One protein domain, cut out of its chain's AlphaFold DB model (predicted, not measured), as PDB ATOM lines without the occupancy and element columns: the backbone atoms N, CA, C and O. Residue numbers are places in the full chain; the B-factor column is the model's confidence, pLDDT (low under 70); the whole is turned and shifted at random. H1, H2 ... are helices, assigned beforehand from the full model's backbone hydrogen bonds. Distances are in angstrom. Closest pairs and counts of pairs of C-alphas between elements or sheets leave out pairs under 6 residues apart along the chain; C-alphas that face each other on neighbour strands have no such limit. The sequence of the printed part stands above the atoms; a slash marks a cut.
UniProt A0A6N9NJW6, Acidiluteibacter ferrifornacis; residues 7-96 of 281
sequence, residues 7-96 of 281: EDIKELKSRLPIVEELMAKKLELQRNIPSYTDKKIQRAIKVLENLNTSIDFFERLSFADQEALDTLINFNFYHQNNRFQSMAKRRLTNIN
ATOM      1  N   GLU A   7     -78.316 -31.540 -42.256       81.00
ATOM      2  CA  GLU A   7     -79.709 -31.289 -41.894       81.00
ATOM      3  C   GLU A   7     -80.609 -32.478 -42.249       81.00
ATOM      4  O   GLU A   7     -81.400 -32.897 -41.408       81.00
ATOM      5  N   ASP A   8     -80.396 -33.112 -43.406       81.62
ATOM      6  CA  ASP A   8     -81.122 -34.330 -43.800       81.62
ATOM      7  C   ASP A   8     -80.904 -35.461 -42.783       81.62
ATOM      8  O   ASP A   8     -81.838 -36.167 -42.399       81.62
ATOM      9  N   ILE A   9     -79.672 -35.607 -42.278       82.69
ATOM     10  CA  ILE A   9     -79.341 -36.602 -41.247       82.69
ATOM     11  C   ILE A   9     -80.004 -36.274 -39.907       82.69
ATOM     12  O   ILE A   9     -80.481 -37.181 -39.220       82.69
ATOM     13  N   LYS A  10     -80.056 -34.996 -39.511       83.06
ATOM     14  CA  LYS A  10     -80.765 -34.580 -38.291       83.06
ATOM     15  C   LYS A  10     -82.267 -34.819 -38.408       83.06
ATOM     16  O   LYS A  10     -82.854 -35.361 -37.471       83.06
ATOM     17  N   GLU A  11     -82.871 -34.461 -39.541       85.00
ATOM     18  CA  GLU A  11     -84.289 -34.715 -39.797       85.00
ATOM     19  C   GLU A  11     -84.573 -36.218 -39.726       85.00
ATOM     20  O   GLU A  11     -85.443 -36.640 -38.961       85.00
ATOM     21  N   LEU A  12     -83.799 -37.038 -40.446       86.06
ATOM     22  CA  LEU A  12     -83.949 -38.492 -40.419       86.06
ATOM     23  C   LEU A  12     -83.836 -39.062 -39.009       86.06
ATOM     24  O   LEU A  12     -84.682 -39.860 -38.610       86.06
ATOM     25  N   LYS A  13     -82.839 -38.628 -38.229       87.88
ATOM     26  CA  LYS A  13     -82.693 -39.048 -36.830       87.88
ATOM     27  C   LYS A  13     -83.910 -38.695 -35.988       87.88
ATOM     28  O   LYS A  13     -84.375 -39.530 -35.221       87.88
ATOM     29  N   SER A  14     -84.448 -37.485 -36.143       89.62
ATOM     30  CA  SER A  14     -85.644 -37.061 -35.404       89.62
ATOM     31  C   SER A  14     -86.883 -37.902 -35.741       89.62
ATOM     32  O   SER A  14     -87.806 -38.000 -34.935       89.62
ATOM     33  N   ARG A  15     -86.892 -38.542 -36.917       91.31
ATOM     34  CA  ARG A  15     -87.995 -39.362 -37.429       91.31
ATOM     35  C   ARG A  15     -87.718 -40.862 -37.393       91.31
ATOM     36  O   ARG A  15     -88.562 -41.625 -37.862       91.31
ATOM     37  N   LEU A  16     -86.596 -41.288 -36.812       91.75
ATOM     38  CA  LEU A  16     -86.185 -42.691 -36.784       91.75
ATOM     39  C   LEU A  16     -87.284 -43.635 -36.252       91.75
ATOM     40  O   LEU A  16     -87.572 -44.602 -36.954       91.75
ATOM     41  N   PRO A  17     -88.019 -43.314 -35.162       94.31
ATOM     42  CA  PRO A  17     -89.100 -44.183 -34.683       94.31
ATOM     43  C   PRO A  17     -90.223 -44.400 -35.711       94.31
ATOM     44  O   PRO A  17     -90.762 -45.495 -35.843       94.31
ATOM     45  N   ILE A  18     -90.565 -43.360 -36.481       94.75
ATOM     46  CA  ILE A  18     -91.590 -43.443 -37.536       94.75
ATOM     47  C   ILE A  18     -91.069 -44.292 -38.697       94.75
ATOM     48  O   ILE A  18     -91.799 -45.102 -39.265       94.75
ATOM     49  N   VAL A  19     -89.806 -44.100 -39.073       93.62
ATOM     50  CA  VAL A  19     -89.158 -44.841 -40.160       93.62
ATOM     51  C   VAL A  19     -89.057 -46.332 -39.830       93.62
ATOM     52  O   VAL A  19     -89.334 -47.163 -40.693       93.62
ATOM     53  N   GLU A  20     -88.722 -46.678 -38.589       95.25
ATOM     54  CA  GLU A  20     -88.698 -48.058 -38.099       95.25
ATOM     55  C   GLU A  20     -90.084 -48.706 -38.148       95.25
ATOM     56  O   GLU A  20     -90.218 -49.830 -38.631       95.25
ATOM     57  N   GLU A  21     -91.131 -47.984 -37.735       96.12
ATOM     58  CA  GLU A  21     -92.515 -48.463 -37.830       96.12
ATOM     59  C   GLU A  21     -92.935 -48.705 -39.290       96.12
ATOM     60  O   GLU A  21     -93.530 -49.737 -39.614       96.12
ATOM     61  N   LEU A  22     -92.608 -47.777 -40.194       94.62
ATOM     62  CA  LEU A  22     -92.874 -47.923 -41.628       94.62
ATOM     63  C   LEU A  22     -92.141 -49.131 -42.215       94.62
ATOM     64  O   LEU A  22     -92.725 -49.891 -42.990       94.62
ATOM     65  N   MET A  23     -90.884 -49.332 -41.821       95.31
ATOM     66  CA  MET A  23     -90.081 -50.470 -42.250       95.31
ATOM     67  C   MET A  23     -90.657 -51.796 -41.734       95.31
ATOM     68  O   MET A  23     -90.757 -52.758 -42.495       95.31
ATOM     69  N   ALA A  24     -91.100 -51.845 -40.476       95.44
ATOM     70  CA  ALA A  24     -91.752 -53.019 -39.902       95.44
ATOM     71  C   ALA A  24     -93.047 -53.371 -40.653       95.44
ATOM     72  O   ALA A  24     -93.218 -54.516 -41.071       95.44
ATOM     73  N   LYS A  25     -93.910 -52.379 -40.924       94.31
ATOM     74  CA  LYS A  25     -95.137 -52.565 -41.723       94.31
ATOM     75  C   LYS A  25     -94.837 -53.046 -43.140       94.31
ATOM     76  O   LYS A  25     -95.524 -53.923 -43.660       94.31
ATOM     77  N   LYS A  26     -93.806 -52.485 -43.780       93.88
ATOM     78  CA  LYS A  26     -93.369 -52.921 -45.111       93.88
ATOM     79  C   LYS A  26     -92.946 -54.391 -45.093       93.88
ATOM     80  O   LYS A  26     -93.396 -55.158 -45.941       93.88
ATOM     81  N   LEU A  27     -92.125 -54.798 -44.125       94.06
ATOM     82  CA  LEU A  27     -91.682 -56.188 -43.996       94.06
ATOM     83  C   LEU A  27     -92.835 -57.140 -43.686       94.06
ATOM     84  O   LEU A  27     -92.870 -58.228 -44.253       94.06
ATOM     85  N   GLU A  28     -93.801 -56.731 -42.865       92.94
ATOM     86  CA  GLU A  28     -95.006 -57.519 -42.590       92.94
ATOM     87  C   GLU A  28     -95.778 -57.829 -43.884       92.94
ATOM     88  O   GLU A  28     -96.076 -58.992 -44.170       92.94
ATOM     89  N   LEU A  29     -96.006 -56.816 -44.729       89.56
ATOM     90  CA  LEU A  29     -96.629 -56.989 -46.049       89.56
ATOM     91  C   LEU A  29     -95.814 -57.909 -46.971       89.56
ATOM     92  O   LEU A  29     -96.371 -58.605 -47.819       89.56
ATOM     93  N   GLN A  30     -94.496 -57.946 -46.780       91.19
ATOM     94  CA  GLN A  30     -93.567 -58.820 -47.493       91.19
ATOM     95  C   GLN A  30     -93.335 -60.160 -46.783       91.19
ATOM     96  O   GLN A  30     -92.372 -60.860 -47.094       91.19
ATOM     97  N   ARG A  31     -94.187 -60.536 -45.819       89.75
ATOM     98  CA  ARG A  31     -94.069 -61.786 -45.048       89.75
ATOM     99  C   ARG A  31     -92.687 -61.977 -44.414       89.75
ATOM    100  O   ARG A  31     -92.186 -63.093 -44.326       89.75
ATOM    101  N   ASN A  32     -92.080 -60.877 -43.982       91.00
ATOM    102  CA  ASN A  32     -90.739 -60.796 -43.410       91.00
ATOM    103  C   ASN A  32     -89.604 -61.220 -44.358       91.00
ATOM    104  O   ASN A  32     -88.517 -61.558 -43.895       91.00
ATOM    105  N   ILE A  33     -89.827 -61.171 -45.675       88.56
ATOM    106  CA  ILE A  33     -88.800 -61.431 -46.688       88.56
ATOM    107  C   ILE A  33     -88.267 -60.081 -47.199       88.56
ATOM    108  O   ILE A  33     -88.998 -59.344 -47.869       88.56
ATOM    109  N   PRO A  34     -87.016 -59.713 -46.867       91.94
ATOM    110  CA  PRO A  34     -86.453 -58.426 -47.253       91.94
ATOM    111  C   PRO A  34     -85.896 -58.448 -48.685       91.94
ATOM    112  O   PRO A  34     -85.109 -59.326 -49.045       91.94
ATOM    113  N   SER A  35     -86.223 -57.417 -49.467       91.94
ATOM    114  CA  SER A  35     -85.541 -57.075 -50.724       91.94
ATOM    115  C   SER A  35     -84.127 -56.522 -50.480       91.94
ATOM    116  O   SER A  35     -83.724 -56.254 -49.343       91.94
ATOM    117  N   TYR A  36     -83.352 -56.281 -51.542       89.00
ATOM    118  CA  TYR A  36     -82.070 -55.580 -51.409       89.00
ATOM    119  C   TYR A  36     -82.231 -54.145 -50.904       89.00
ATOM    120  O   TYR A  36     -81.433 -53.693 -50.078       89.00
ATOM    121  N   THR A  37     -83.279 -53.445 -51.342       91.56
ATOM    122  CA  THR A  37     -83.604 -52.102 -50.846       91.56
ATOM    123  C   THR A  37     -83.899 -52.128 -49.344       91.56
ATOM    124  O   THR A  37     -83.423 -51.269 -48.606       91.56
ATOM    125  N   ASP A  38     -84.599 -53.158 -48.861       94.12
ATOM    126  CA  ASP A  38     -84.885 -53.331 -47.430       94.12
ATOM    127  C   ASP A  38     -83.620 -53.532 -46.602       94.12
ATOM    128  O   ASP A  38     -83.443 -52.894 -45.564       94.12
ATOM    129  N   LYS A  39     -82.702 -54.375 -47.084       94.00
ATOM    130  CA  LYS A  39     -81.411 -54.611 -46.420       94.00
ATOM    131  C   LYS A  39     -80.589 -53.320 -46.322       94.00
ATOM    132  O   LYS A  39     -79.942 -53.085 -45.301       94.00
ATOM    133  N   LYS A  40     -80.635 -52.461 -47.351       93.25
ATOM    134  CA  LYS A  40     -80.004 -51.130 -47.335       93.25
ATOM    135  C   LYS A  40     -80.652 -50.206 -46.302       93.25
ATOM    136  O   LYS A  40     -79.933 -49.612 -45.507       93.25
ATOM    137  N   ILE A  41     -81.983 -50.148 -46.242       93.81
ATOM    138  CA  ILE A  41     -82.711 -49.361 -45.232       93.81
ATOM    139  C   ILE A  41     -82.356 -49.822 -43.809       93.81
ATOM    140  O   ILE A  41     -82.004 -49.007 -42.961       93.81
ATOM    141  N   GLN A  42     -82.362 -51.133 -43.552       95.12
ATOM    142  CA  GLN A  42     -81.981 -51.696 -42.252       95.12
ATOM    143  C   GLN A  42     -80.529 -51.375 -41.876       95.12
ATOM    144  O   GLN A  42     -80.238 -51.092 -40.714       95.12
ATOM    145  N   ARG A  43     -79.603 -51.400 -42.845       94.62
ATOM    146  CA  ARG A  43     -78.221 -50.949 -42.635       94.62
ATOM    147  C   ARG A  43     -78.178 -49.470 -42.252       94.62
ATOM    148  O   ARG A  43     -77.489 -49.127 -41.300       94.62
ATOM    149  N   ALA A  44     -78.918 -48.617 -42.957       92.75
ATOM    150  CA  ALA A  44     -78.957 -47.180 -42.706       92.75
ATOM    151  C   ALA A  44     -79.474 -46.841 -41.302       92.75
ATOM    152  O   ALA A  44     -78.885 -46.001 -40.629       92.75
ATOM    153  N   ILE A  45     -80.517 -47.538 -40.834       93.38
ATOM    154  CA  ILE A  45     -81.035 -47.411 -39.463       93.38
ATOM    155  C   ILE A  45     -79.921 -47.700 -38.449       93.38
ATOM    156  O   ILE A  45     -79.615 -46.845 -37.622       93.38
ATOM    157  N   LYS A  46     -79.216 -48.832 -38.592       91.69
ATOM    158  CA  LYS A  46     -78.078 -49.183 -37.720       91.69
ATOM    159  C   LYS A  46     -76.954 -48.156 -37.769       91.69
ATOM    160  O   LYS A  46     -76.308 -47.897 -36.758       91.69
ATOM    161  N   VAL A  47     -76.679 -47.590 -38.945       89.19
ATOM    162  CA  VAL A  47     -75.703 -46.504 -39.069       89.19
ATOM    163  C   VAL A  47     -76.166 -45.321 -38.223       89.19
ATOM    164  O   VAL A  47     -75.403 -44.902 -37.360       89.19
ATOM    165  N   LEU A  48     -77.411 -44.851 -38.398       87.25
ATOM    166  CA  LEU A  48     -77.990 -43.700 -37.689       87.25
ATOM    167  C   LEU A  48     -78.019 -43.857 -36.161       87.25
ATOM    168  O   LEU A  48     -77.700 -42.887 -35.467       87.25
ATOM    169  N   GLU A  49     -78.362 -45.043 -35.649       85.38
ATOM    170  CA  GLU A  49     -78.363 -45.367 -34.209       85.38
ATOM    171  C   GLU A  49     -76.983 -45.163 -33.571       85.38
ATOM    172  O   GLU A  49     -76.871 -44.674 -32.450       85.38
ATOM    173  N   ASN A  50     -75.921 -45.496 -34.308       79.00
ATOM    174  CA  ASN A  50     -74.541 -45.419 -33.830       79.00
ATOM    175  C   ASN A  50     -73.889 -44.042 -34.048       79.00
ATOM    176  O   ASN A  50     -72.727 -43.844 -33.686       79.00
ATOM    177  N   LEU A  51     -74.597 -43.073 -34.640       74.12
ATOM    178  CA  LEU A  51     -74.033 -41.749 -34.906       74.12
ATOM    179  C   LEU A  51     -74.086 -40.853 -33.666       74.12
ATOM    180  O   LEU A  51     -75.170 -40.507 -33.197       74.12
ATOM    181  N   ASN A  52     -72.940 -40.313 -33.249       65.56
ATOM    182  CA  ASN A  52     -72.894 -39.087 -32.446       65.56
ATOM    183  C   ASN A  52     -72.938 -37.868 -33.380       65.56
ATOM    184  O   ASN A  52     -72.345 -37.872 -34.450       65.56
ATOM    185  N   THR A  53     -73.677 -36.823 -33.011       60.56
ATOM    186  CA  THR A  53     -74.020 -35.669 -33.871       60.56
ATOM    187  C   THR A  53     -72.856 -34.721 -34.215       60.56
ATOM    188  O   THR A  53     -73.110 -33.603 -34.660       60.56
ATOM    189  N   SER A  54     -71.592 -35.105 -34.002       57.25
ATOM    190  CA  SER A  54     -70.445 -34.271 -34.378       57.25
ATOM    191  C   SER A  54     -70.140 -34.380 -35.879       57.25
ATOM    192  O   SER A  54     -70.241 -35.437 -36.491       57.25
ATOM    193  N   ILE A  55     -69.777 -33.238 -36.465       54.72
ATOM    194  CA  ILE A  55     -69.710 -32.948 -37.910       54.72
ATOM    195  C   ILE A  55     -68.600 -33.723 -38.659       54.72
ATOM    196  O   ILE A  55     -68.616 -33.794 -39.883       54.72
ATOM    197  N   ASP A  56     -67.696 -34.394 -37.946       54.94
ATOM    198  CA  ASP A  56     -66.460 -34.992 -38.480       54.94
ATOM    199  C   ASP A  56     -66.631 -36.414 -39.079       54.94
ATOM    200  O   ASP A  56     -65.698 -37.219 -39.122       54.94
ATOM    201  N   PHE A  57     -67.859 -36.775 -39.475       60.62
ATOM    202  CA  PHE A  57     -68.255 -38.161 -39.774       60.62
ATOM    203  C   PHE A  57     -68.547 -38.454 -41.254       60.62
ATOM    204  O   PHE A  57     -68.386 -39.598 -41.678       60.62
ATOM    205  N   PHE A  58     -68.912 -37.457 -42.068       64.00
ATOM    206  CA  PHE A  58     -69.168 -37.679 -43.502       64.00
ATOM    207  C   PHE A  58     -67.946 -38.260 -44.228       64.00
ATOM    208  O   PHE A  58     -68.099 -39.100 -45.112       64.00
ATOM    209  N   GLU A  59     -66.739 -37.901 -43.786       64.62
ATOM    210  CA  GLU A  59     -65.479 -38.439 -44.311       64.62
ATOM    211  C   GLU A  59     -65.209 -39.900 -43.902       64.62
ATOM    212  O   GLU A  59     -64.384 -40.571 -44.518       64.62
ATOM    213  N   ARG A  60     -65.902 -40.421 -42.880       73.50
ATOM    214  CA  ARG A  60     -65.691 -41.774 -42.329       73.50
ATOM    215  C   ARG A  60     -66.715 -42.801 -42.809       73.50
ATOM    216  O   ARG A  60     -66.549 -43.991 -42.546       73.50
ATOM    217  N   LEU A  61     -67.775 -42.361 -43.487       81.12
ATOM    218  CA  LEU A  61     -68.794 -43.250 -44.031       81.12
ATOM    219  C   LEU A  61     -68.233 -44.062 -45.194       81.12
ATOM    220  O   LEU A  61     -67.755 -43.500 -46.181       81.12
ATOM    221  N   SER A  62     -68.364 -45.388 -45.115       88.25
ATOM    222  CA  SER A  62     -68.086 -46.231 -46.273       88.25
ATOM    223  C   SER A  62     -69.066 -45.912 -47.403       88.25
ATOM    224  O   SER A  62     -70.192 -45.472 -47.163       88.25
ATOM    225  N   PHE A  63     -68.677 -46.198 -48.644       86.62
ATOM    226  CA  PHE A  63     -69.565 -46.028 -49.796       86.62
ATOM    227  C   PHE A  63     -70.915 -46.748 -49.611       86.62
ATOM    228  O   PHE A  63     -71.966 -46.192 -49.917       86.62
ATOM    229  N   ALA A  64     -70.899 -47.956 -49.037       88.38
ATOM    230  CA  ALA A  64     -72.110 -48.730 -48.767       88.38
ATOM    231  C   ALA A  64     -73.010 -48.084 -47.701       88.38
ATOM    232  O   ALA A  64     -74.230 -48.230 -47.761       88.38
ATOM    233  N   ASP A  65     -72.432 -47.383 -46.722       89.44
ATOM    234  CA  ASP A  65     -73.212 -46.640 -45.728       89.44
ATOM    235  C   ASP A  65     -73.832 -45.379 -46.326       89.44
ATOM    236  O   ASP A  65     -74.984 -45.078 -46.030       89.44
ATOM    237  N   GLN A  66     -73.104 -44.676 -47.197       87.12
ATOM    238  CA  GLN A  66     -73.643 -43.521 -47.919       87.12
ATOM    239  C   GLN A  66     -74.834 -43.934 -48.791       87.12
ATOM    240  O   GLN A  66     -75.900 -43.338 -48.692       87.12
ATOM    241  N   GLU A  67     -74.696 -45.017 -49.560       87.88
ATOM    242  CA  GLU A  67     -75.779 -45.547 -50.399       87.88
ATOM    243  C   GLU A  67     -76.986 -46.022 -49.567       87.88
ATOM    244  O   GLU A  67     -78.146 -45.847 -49.954       87.88
ATOM    245  N   ALA A  68     -76.733 -46.622 -48.401       90.75
ATOM    246  CA  ALA A  68     -77.786 -47.014 -47.472       90.75
ATOM    247  C   ALA A  68     -78.548 -45.788 -46.940       90.75
ATOM    248  O   ALA A  68     -79.781 -45.788 -46.943       90.75
ATOM    249  N   LEU A  69     -77.834 -44.734 -46.531       89.81
ATOM    250  CA  LEU A  69     -78.432 -43.480 -46.065       89.81
ATOM    251  C   LEU A  69     -79.240 -42.792 -47.171       89.81
ATOM    252  O   LEU A  69     -80.394 -42.450 -46.927       89.81
ATOM    253  N   ASP A  70     -78.705 -42.691 -48.392       88.00
ATOM    254  CA  ASP A  70     -79.437 -42.197 -49.571       88.00
ATOM    255  C   ASP A  70     -80.756 -42.955 -49.773       88.00
ATOM    256  O   ASP A  70     -81.819 -42.368 -50.004       88.00
ATOM    257  N   THR A  71     -80.708 -44.284 -49.648       90.06
ATOM    258  CA  THR A  71     -81.890 -45.143 -49.776       90.06
ATOM    259  C   THR A  71     -82.920 -44.826 -48.691       90.06
ATOM    260  O   THR A  71     -84.111 -44.735 -48.986       90.06
ATOM    261  N   LEU A  72     -82.483 -44.614 -47.446       91.62
ATOM    262  CA  LEU A  72     -83.369 -44.293 -46.328       91.62
ATOM    263  C   LEU A  72     -83.986 -42.892 -46.428       91.62
ATOM    264  O   LEU A  72     -85.169 -42.730 -46.125       91.62
ATOM    265  N   ILE A  73     -83.222 -41.898 -46.891       88.56
ATOM    266  CA  ILE A  73     -83.728 -40.546 -47.178       88.56
ATOM    267  C   ILE A  73     -84.867 -40.634 -48.190       88.56
ATOM    268  O   ILE A  73     -85.962 -40.130 -47.942       88.56
ATOM    269  N   ASN A  74     -84.636 -41.339 -49.299       88.00
ATOM    270  CA  ASN A  74     -85.651 -41.529 -50.328       88.00
ATOM    271  C   ASN A  74     -86.865 -42.305 -49.797       88.00
ATOM    272  O   ASN A  74     -88.000 -41.886 -50.018       88.00
ATOM    273  N   PHE A  75     -86.654 -43.398 -49.056       91.25
ATOM    274  CA  PHE A  75     -87.731 -44.166 -48.423       91.25
ATOM    275  C   PHE A  75     -88.637 -43.272 -47.569       91.25
ATOM    276  O   PHE A  75     -89.860 -43.260 -47.733       91.25
ATOM    277  N   ASN A  76     -88.022 -42.467 -46.705       90.38
ATOM    278  CA  ASN A  76     -88.710 -41.530 -45.836       90.38
ATOM    279  C   ASN A  76     -89.469 -40.447 -46.626       90.38
ATOM    280  O   ASN A  76     -90.642 -40.189 -46.347       90.38
ATOM    281  N   PHE A  77     -88.829 -39.862 -47.642       86.94
ATOM    282  CA  PHE A  77     -89.430 -38.867 -48.531       86.94
ATOM    283  C   PHE A  77     -90.665 -39.416 -49.260       86.94
ATOM    284  O   PHE A  77     -91.722 -38.781 -49.304       86.94
ATOM    285  N   TYR A  78     -90.579 -40.624 -49.823       86.69
ATOM    286  CA  TYR A  78     -91.706 -41.221 -50.538       86.69
ATOM    287  C   TYR A  78     -92.856 -41.616 -49.606       86.69
ATOM    288  O   TYR A  78     -94.008 -41.541 -50.026       86.69
ATOM    289  N   HIS A  79     -92.591 -41.957 -48.343       88.75
ATOM    290  CA  HIS A  79     -93.648 -42.229 -47.363       88.75
ATOM    291  C   HIS A  79     -94.363 -40.975 -46.840       88.75
ATOM    292  O   HIS A  79     -95.509 -41.071 -46.403       88.75
ATOM    293  N   GLN A  80     -93.739 -39.796 -46.910       85.56
ATOM    294  CA  GLN A  80     -94.424 -38.524 -46.632       85.56
ATOM    295  C   GLN A  80     -95.376 -38.112 -47.761       85.56
ATOM    296  O   GLN A  80     -96.265 -37.278 -47.570       85.56
ATOM    297  N   ASN A  81     -95.189 -38.670 -48.955       83.56
ATOM    298  CA  ASN A  81     -96.002 -38.358 -50.113       83.56
ATOM    299  C   ASN A  81     -97.319 -39.141 -50.090       83.56
ATOM    300  O   ASN A  81     -97.351 -40.360 -49.941       83.56
ATOM    301  N   ASN A  82     -98.431 -38.446 -50.341       83.81
ATOM    302  CA  ASN A  82     -99.708 -39.121 -50.563       83.81
ATOM    303  C   ASN A  82     -99.632 -39.975 -51.834       83.81
ATOM    304  O   ASN A  82     -99.162 -39.493 -52.869       83.81
ATOM    305  N   ARG A  83    -100.164 -41.205 -51.774       85.38
ATOM    306  CA  ARG A  83    -100.274 -42.114 -52.934       85.38
ATOM    307  C   ARG A  83    -100.984 -41.452 -54.117       85.38
ATOM    308  O   ARG A  83    -100.600 -41.659 -55.262       85.38
ATOM    309  N   PHE A  84    -102.012 -40.653 -53.833       90.50
ATOM    310  CA  PHE A  84    -102.774 -39.902 -54.825       90.50
ATOM    311  C   PHE A  84    -102.468 -38.410 -54.685       90.50
ATOM    312  O   PHE A  84    -102.677 -37.822 -53.622       90.50
ATOM    313  N   GLN A  85    -101.969 -37.791 -55.755       86.62
ATOM    314  CA  GLN A  85    -101.648 -36.365 -55.792       86.62
ATOM    315  C   GLN A  85    -102.235 -35.710 -57.038       86.62
ATOM    316  O   GLN A  85    -102.317 -36.321 -58.099       86.62
ATOM    317  N   SER A  86    -102.589 -34.431 -56.930       88.44
ATOM    318  CA  SER A  86    -102.929 -33.610 -58.094       88.44
ATOM    319  C   SER A  86    -101.708 -33.407 -58.995       88.44
ATOM    320  O   SER A  86    -100.605 -33.218 -58.478       88.44
ATOM    321  N   MET A  87    -101.914 -33.281 -60.309       86.25
ATOM    322  CA  MET A  87    -100.845 -32.967 -61.274       86.25
ATOM    323  C   MET A  87    -100.023 -31.724 -60.882       86.25
ATOM    324  O   MET A  87     -98.806 -31.703 -61.042       86.25
ATOM    325  N   ALA A  88    -100.656 -30.715 -60.272       85.44
ATOM    326  CA  ALA A  88     -99.981 -29.506 -59.791       85.44
ATOM    327  C   ALA A  88     -98.869 -29.778 -58.755       85.44
ATOM    328  O   ALA A  88     -97.898 -29.026 -58.707       85.44
ATOM    329  N   LYS A  89     -98.985 -30.858 -57.969       81.00
ATOM    330  CA  LYS A  89     -97.983 -31.314 -56.986       81.00
ATOM    331  C   LYS A  89     -96.917 -32.238 -57.600       81.00
ATOM    332  O   LYS A  89     -95.951 -32.582 -56.936       81.00
ATOM    333  N   ARG A  90     -97.072 -32.626 -58.873       80.94
ATOM    334  CA  ARG A  90     -96.229 -33.583 -59.613       80.94
ATOM    335  C   ARG A  90     -95.390 -32.923 -60.721       80.94
ATOM    336  O   ARG A  90     -95.075 -33.572 -61.716       80.94
ATOM    337  N   ARG A  91     -95.040 -31.636 -60.590       70.44
ATOM    338  CA  ARG A  91     -94.239 -30.923 -61.605       70.44
ATOM    339  C   ARG A  91     -92.894 -31.626 -61.830       70.44
ATOM    340  O   ARG A  91     -92.167 -31.901 -60.884       70.44
ATOM    341  N   LEU A  92     -92.561 -31.871 -63.096       66.94
ATOM    342  CA  LEU A  92     -91.389 -32.638 -63.543       66.94
ATOM    343  C   LEU A  92     -90.052 -31.880 -63.424       66.94
ATOM    344  O   LEU A  92     -89.040 -32.329 -63.944       66.94
ATOM    345  N   THR A  93     -90.028 -30.715 -62.777       58.25
ATOM    346  CA  THR A  93     -88.853 -29.834 -62.759       58.25
ATOM    347  C   THR A  93     -87.746 -30.297 -61.808       58.25
ATOM    348  O   THR A  93     -86.636 -29.807 -61.942       58.25
ATOM    349  N   ASN A  94     -88.026 -31.243 -60.899       53.31
ATOM    350  CA  ASN A  94     -87.084 -31.796 -59.911       53.31
ATOM    351  C   ASN A  94     -87.263 -33.324 -59.775       53.31
ATOM    352  O   ASN A  94     -87.622 -33.823 -58.708       53.31
ATOM    353  N   ILE A  95     -87.123 -34.079 -60.869       57.81
ATOM    354  CA  ILE A  95     -87.238 -35.543 -60.810       57.81
ATOM    355  C   ILE A  95     -85.927 -36.108 -60.270       57.81
ATOM    356  O   ILE A  95     -84.902 -36.021 -60.941       57.81
ATOM    357  N   ASN A  96     -85.972 -36.728 -59.091       58.50
ATOM    358  CA  ASN A  96     -84.953 -37.705 -58.738       58.50
ATOM    359  C   ASN A  96     -85.165 -38.949 -59.623       58.50
ATOM    360  O   ASN A  96     -86.240 -39.548 -59.591       58.50
TER     361      ASN A  96
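What this domain is: This is residues 7 to 96 of the 281 residues of a protein of Acidiluteibacter ferrifornacis (UniProt A0A6N9NJW6). The long helix H4 crosses a side-by-side pair, H2 and H3, which run opposite ways; short H1 lies near H4, and residues 80 to 95, of which 80 belongs to H4, stick out. The printed part has 90 residues, with four named helices, H1 to H4 in order, and no named strand: all helix. It is only just compact, close to loose, with a radius of gyration of the C-alphas of 14.5 A and spans of 41 by 36 by 22 A.

How they stand to each other: H1, residues 7 to 14, and H2, residues 16 to 29, meet only through their tight link. H2 and H3, residues 36 to 49, form a helical hairpin at a shallow tilt of 25 degrees; they only just touch, with 3 pairs of C-alphas within 8 A, the closest Leu 16 and Ile 45 at 7.5 A. H4, residues 63 to 80, touches H3 about perpendicular at 82 degrees, closest C-alphas Lys 40 and Ala 68, 4.7 A. Every O i to N i+4 pair is within hydrogen-bond range in H1, H2, H3 and H4.

Where its parts are: H1 begins at C-alpha 7 (-79.709, -31.289, -41.894) and measures 10.5 A, H2 20.0 A, H3 20.3 A; H4, 26.2 A, ends at C-alpha 80 (-94.424, -38.524, -46.632).

The domain as a whole: The printed part has no cut. The H3 to H4 link is long, 13 residues. Residues 52 to 59 and 92 to 96 have pLDDT under 70.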